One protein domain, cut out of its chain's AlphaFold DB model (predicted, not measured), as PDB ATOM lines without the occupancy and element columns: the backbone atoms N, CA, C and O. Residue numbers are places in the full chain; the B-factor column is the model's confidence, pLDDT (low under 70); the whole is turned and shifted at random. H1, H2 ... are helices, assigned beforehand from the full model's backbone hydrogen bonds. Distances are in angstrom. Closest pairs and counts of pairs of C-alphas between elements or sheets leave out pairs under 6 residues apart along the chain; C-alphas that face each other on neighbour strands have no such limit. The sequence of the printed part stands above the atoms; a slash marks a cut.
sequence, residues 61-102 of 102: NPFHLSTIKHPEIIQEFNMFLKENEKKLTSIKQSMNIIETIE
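Overview. This is residues 61 to 102 of the 102 residues of an uncharacterized protein of Endozoicomonas sp. SM1973 (UniProt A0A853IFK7). Two helices meet near their ends in an L, H1 then H2, and unnamed stretches lead into H1 and out of H2; the first, residues 61 to 70, runs across the open side of the L. The middle is open and contacts between the helices are few. The printed part has 42 residues with two named helices and no named strand; its class is all helix. It is loose, with a radius of gyration of the C-alphas of 12.5 A, and elongated, spanning 37 by 20 by 14 A.

Arrangement. H1, residues 71 to 83, is the longest helix. H2, residues 85 to 94, follows over a tight link of one residue, Asn 84. The two are close but not clearly touching; their closest C-alphas, those of Leu 81 and Leu 88, are 7.5 A apart. Their lines are about perpendicular, at 83 degrees. In H1 and H2 every O i to N i+4 pair is within hydrogen-bond range.

Along the chain. H1 measures 18.8 A from C-alpha 71 at (5.339, -82.154, 54.343) to C-alpha 83. H2 measures 14.3 A and ends with C-alpha 94 at (22.184, -99.016, 72.305).

Size, cuts and confidence. The two C-alphas farthest apart, those of Lys 69 and Glu 102, are 38.7 A apart. The printed part has no cut. Its mean pLDDT is 92.5; residues 61, 101 and 102 are under 70.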
ATOM      1  N   ASN A  61      26.499 -83.116  61.771       68.94
ATOM      2  CA  ASN A  61      25.123 -82.864  61.354       68.94
ATOM      3  C   ASN A  61      24.279 -84.114  61.597       68.94
ATOM      4  O   ASN A  61      24.602 -85.176  61.059       68.94
ATOM      5  N   PRO A  62      23.164 -84.000  62.335       78.00
ATOM      6  CA  PRO A  62      22.231 -85.103  62.440       78.00
ATOM      7  C   PRO A  62      21.638 -85.431  61.065       78.00
ATOM      8  O   PRO A  62      21.446 -84.561  60.207       78.00
ATOM      9  N   PHE A  63      21.318 -86.705  60.859       87.44
ATOM     10  CA  PHE A  63      20.533 -87.137  59.709       87.44
ATOM     11  C   PHE A  63      19.096 -86.634  59.845       87.44
ATOM     12  O   PHE A  63      18.496 -86.709  60.918       87.44
ATOM     13  N   HIS A  64      18.535 -86.149  58.739       91.88
ATOM     14  CA  HIS A  64      17.171 -85.637  58.691       91.88
ATOM     15  C   HIS A  64      16.334 -86.450  57.711       91.88
ATOM     16  O   HIS A  64      16.792 -86.811  56.625       91.88
ATOM     17  N   LEU A  65      15.077 -86.689  58.080       95.25
ATOM     18  CA  LEU A  65      14.077 -87.148  57.128       95.25
ATOM     19  C   LEU A  65      13.748 -85.991  56.180       95.25
ATOM     20  O   LEU A  65      13.508 -84.870  56.626       95.25
ATOM     21  N   SER A  66      13.731 -86.254  54.876       95.69
ATOM     22  CA  SER A  66      13.374 -85.254  53.869       95.69
ATOM     23  C   SER A  66      12.379 -85.822  52.865       95.69
ATOM     24  O   SER A  66      12.444 -86.987  52.476       95.69
ATOM     25  N   THR A  67      11.422 -84.991  52.460       96.06
ATOM     26  CA  THR A  67      10.442 -85.301  51.417       96.06
ATOM     27  C   THR A  67       9.902 -84.002  50.832       96.06
ATOM     28  O   THR A  67       9.706 -83.025  51.550       96.06
ATOM     29  N   ILE A  68       9.674 -83.987  49.518       97.19
ATOM     30  CA  ILE A  68       9.076 -82.844  48.808       97.19
ATOM     31  C   ILE A  68       7.548 -82.969  48.771       97.19
ATOM     32  O   ILE A  68       6.840 -81.969  48.796       97.19
ATOM     33  N   LYS A  69       7.034 -84.201  48.688       98.06
ATOM     34  CA  LYS A  69       5.615 -84.466  48.404       98.06
ATOM     35  C   LYS A  69       4.749 -84.609  49.653       98.06
ATOM     36  O   LYS A  69       3.536 -84.525  49.524       98.06
ATOM     37  N   HIS A  70       5.367 -84.831  50.814       97.69
ATOM     38  CA  HIS A  70       4.672 -85.198  52.052       97.69
ATOM     39  C   HIS A  70       5.127 -84.354  53.256       97.69
ATOM     40  O   HIS A  70       5.719 -84.892  54.197       97.69
ATOM     41  N   PRO A  71       4.944 -83.021  53.231       97.19
ATOM     42  CA  PRO A  71       5.339 -82.154  54.343       97.19
ATOM     43  C   PRO A  71       4.650 -82.513  55.672       97.19
ATOM     44  O   PRO A  71       5.230 -82.288  56.733       97.19
ATOM     45  N   GLU A  72       3.457 -83.103  55.631       98.12
ATOM     46  CA  GLU A  72       2.726 -83.610  56.795       98.12
ATOM     47  C   GLU A  72       3.521 -84.677  57.561       98.12
ATOM     48  O   GLU A  72       3.628 -84.604  58.783       98.12
ATOM     49  N   ILE A  73       4.207 -85.581  56.849       97.88
ATOM     50  CA  ILE A  73       5.047 -86.617  57.465       97.88
ATOM     51  C   ILE A  73       6.211 -85.980  58.229       97.88
ATOM     52  O   ILE A  73       6.583 -86.453  59.299       97.88
ATOM     53  N   ILE A  74       6.786 -84.886  57.716       97.94
ATOM     54  CA  ILE A  74       7.846 -84.159  58.427       97.94
ATOM     55  C   ILE A  74       7.305 -83.552  59.725       97.94
ATOM     56  O   ILE A  74       7.991 -83.592  60.744       97.94
ATOM     57  N   GLN A  75       6.088 -83.007  59.713       97.75
ATOM     58  CA  GLN A  75       5.471 -82.438  60.914       97.75
ATOM     59  C   GLN A  75       5.207 -83.514  61.972       97.75
ATOM     60  O   GLN A  75       5.602 -83.339  63.126       97.75
ATOM     61  N   GLU A  76       4.611 -84.639  61.571       98.19
ATOM     62  CA  GLU A  76       4.366 -85.788  62.448       98.19
ATOM     63  C   GLU A  76       5.673 -86.362  63.001       98.19
ATOM     64  O   GLU A  76       5.798 -86.581  64.207       98.19
ATOM     65  N   PHE A  77       6.686 -86.536  62.149       97.75
ATOM     66  CA  PHE A  77       7.984 -87.050  62.568       97.75
ATOM     67  C   PHE A  77       8.677 -86.100  63.548       97.75
ATOM     68  O   PHE A  77       9.170 -86.539  64.582       97.75
ATOM     69  N   ASN A  78       8.653 -84.791  63.293       97.25
ATOM     70  CA  ASN A  78       9.216 -83.802  64.212       97.25
ATOM     71  C   ASN A  78       8.511 -83.802  65.575       97.25
ATOM     72  O   ASN A  78       9.165 -83.612  66.603       97.25
ATOM     73  N   MET A  79       7.194 -84.013  65.600       98.31
ATOM     74  CA  MET A  79       6.429 -84.145  66.841       98.31
ATOM     75  C   MET A  79       6.817 -85.421  67.588       98.31
ATOM     76  O   MET A  79       7.184 -85.351  68.761       98.31
ATOM     77  N   PHE A  80       6.870 -86.554  66.880       98.12
ATOM     78  CA  PHE A  80       7.338 -87.826  67.425       98.12
ATOM     79  C   PHE A  80       8.729 -87.696  68.055       98.12
ATOM     80  O   PHE A  80       8.938 -88.181  69.169       98.12
ATOM     81  N   LEU A  81       9.664 -87.013  67.379       96.69
ATOM     82  CA  LEU A  81      11.021 -86.820  67.886       96.69
ATOM     83  C   LEU A  81      11.043 -86.073  69.228       96.69
ATOM     84  O   LEU A  81      11.772 -86.470  70.134       96.69
ATOM     85  N   LYS A  82      10.220 -85.028  69.371       97.25
ATOM     86  CA  LYS A  82      10.122 -84.237  70.609       97.25
ATOM     87  C   LYS A  82       9.465 -85.015  71.745       97.25
ATOM     88  O   LYS A  82       9.962 -85.007  72.864       97.25
ATOM     89  N   GLU A  83       8.364 -85.702  71.466       98.50
ATOM     90  CA  GLU A  83       7.596 -86.425  72.488       98.50
ATOM     91  C   GLU A  83       8.323 -87.670  73.018       98.50
ATOM     92  O   GLU A  83       8.043 -88.137  74.122       98.50
ATOM     93  N   ASN A  84       9.278 -88.208  72.251       98.12
ATOM     94  CA  ASN A  84       9.949 -89.475  72.544       98.12
ATOM     95  C   ASN A  84      11.448 -89.325  72.839       98.12
ATOM     96  O   ASN A  84      12.180 -90.311  72.744       98.12
ATOM     97  N   GLU A  85      11.920 -88.139  73.232       96.31
ATOM     98  CA  GLU A  85      13.347 -87.838  73.434       96.31
ATOM     99  C   GLU A  85      14.085 -88.915  74.252       96.31
ATOM    100  O   GLU A  85      15.084 -89.468  73.798       96.31
ATOM    101  N   LYS A  86      13.536 -89.325  75.405       97.56
ATOM    102  CA  LYS A  86      14.135 -90.376  76.254       97.56
ATOM    103  C   LYS A  86      14.311 -91.706  75.520       97.56
ATOM    104  O   LYS A  86      15.358 -92.338  75.625       97.56
ATOM    105  N   LYS A  87      13.288 -92.126  74.770       97.38
ATOM    106  CA  LYS A  87      13.318 -93.364  73.983       97.38
ATOM    107  C   LYS A  87      14.381 -93.273  72.890       97.38
ATOM    108  O   LYS A  87      15.103 -94.240  72.667       97.38
ATOM    109  N   LEU A  88      14.488 -92.122  72.230       95.00
ATOM    110  CA  LEU A  88      15.491 -91.890  71.195       95.00
ATOM    111  C   LEU A  88      16.905 -91.925  71.762       95.00
ATOM    112  O   LEU A  88      17.755 -92.594  71.181       95.00
ATOM    113  N   THR A  89      17.145 -91.294  72.911       94.19
ATOM    114  CA  THR A  89      18.437 -91.366  73.604       94.19
ATOM    115  C   THR A  89      18.814 -92.813  73.911       94.19
ATOM    116  O   THR A  89      19.927 -93.227  73.596       94.19
ATOM    117  N   SER A  90      17.884 -93.628  74.423       96.88
ATOM    118  CA  SER A  90      18.151 -95.052  74.678       96.88
ATOM    119  C   SER A  90      18.464 -95.850  73.408       96.88
ATOM    120  O   SER A  90      19.330 -96.722  73.437       96.88
ATOM    121  N   ILE A  91      17.793 -95.559  72.288       95.75
ATOM    122  CA  ILE A  91      18.080 -96.203  70.994       95.75
ATOM    123  C   ILE A  91      19.464 -95.794  70.478       95.75
ATOM    124  O   ILE A  91      20.233 -96.640  70.036       95.75
ATOM    125  N   LYS A  92      19.807 -94.504  70.540       93.31
ATOM    126  CA  LYS A  92      21.119 -94.009  70.100       93.31
ATOM    127  C   LYS A  92      22.250 -94.619  70.922       93.31
ATOM    128  O   LYS A  92      23.242 -95.066  70.352       93.31
ATOM    129  N   GLN A  93      22.065 -94.707  72.238       93.81
ATOM    130  CA  GLN A  93      23.014 -95.347  73.147       93.81
ATOM    131  C   GLN A  93      23.178 -96.839  72.848       93.81
ATOM    132  O   GLN A  93      24.306 -97.315  72.779       93.81
ATOM    133  N   SER A  94      22.088 -97.581  72.617       94.75
ATOM    134  CA  SER A  94      22.184 -99.016  72.305       94.75
ATOM    135  C   SER A  94      22.863 -99.301  70.962       94.75
ATOM    136  O   SER A  94      23.432-100.375  70.777       94.75
ATOM    137  N   MET A  95      22.837 -98.329  70.049       92.44
ATOM    138  CA  MET A  95      23.505 -98.379  68.748       92.44
ATOM    139  C   MET A  95      24.908 -97.752  68.755       92.44
ATOM    140  O   MET A  95      25.566 -97.758  67.719       92.44
ATOM    141  N   ASN A  96      25.383 -97.232  69.895       92.75
ATOM    142  CA  ASN A  96      26.654 -96.512  70.029       92.75
ATOM    143  C   ASN A  96      26.815 -95.340  69.037       92.75
ATOM    144  O   ASN A  96      27.885 -95.155  68.458       92.75
ATOM    145  N   ILE A  97      25.751 -94.561  68.817       92.19
ATOM    146  CA  ILE A  97      25.813 -93.361  67.969       92.19
ATOM    147  C   ILE A  97      26.639 -92.277  68.663       92.19
ATOM    148  O   ILE A  97      26.410 -91.971  69.833       92.19
ATOM    149  N   ILE A  98      27.580 -91.689  67.926       88.94
ATOM    150  CA  ILE A  98      28.469 -90.632  68.404       88.94
ATOM    151  C   ILE A  98      27.903 -89.289  67.949       88.94
ATOM    152  O   ILE A  98      27.825 -89.012  66.756       88.94
ATOM    153  N   GLU A  99      27.490 -88.457  68.904       83.25
ATOM    154  CA  GLU A  99      26.885 -87.142  68.625       83.25
ATOM    155  C   GLU A  99      27.835 -85.969  68.916       83.25
ATOM    156  O   GLU A  99      27.558 -84.835  68.533       83.25
ATOM    157  N   THR A 100      28.972 -86.241  69.558       76.94
ATOM    158  CA  THR A 100      30.016 -85.268  69.898       76.94
ATOM    159  C   THR A 100      31.389 -85.913  69.754       76.94
ATOM    160  O   THR A 100      31.551 -87.087  70.082       76.94
ATOM    161  N   ILE A 101      32.376 -85.146  69.292       67.19
ATOM    162  CA  ILE A 101      33.793 -85.531  69.336       67.19
ATOM    163  C   ILE A 101      34.398 -84.805  70.543       67.19
ATOM    164  O   ILE A 101      34.202 -83.595  70.668       67.19
ATOM    165  N   GLU A 102      35.034 -85.551  71.448       59.38
ATOM    166  CA  GLU A 102      35.797 -85.008  72.587       59.38
ATOM    167  C   GLU A 102      37.205 -84.573  72.168       59.38
ATOM    168  O   GLU A 102      37.806 -85.270  71.316       59.38
TER     169      GLU A 102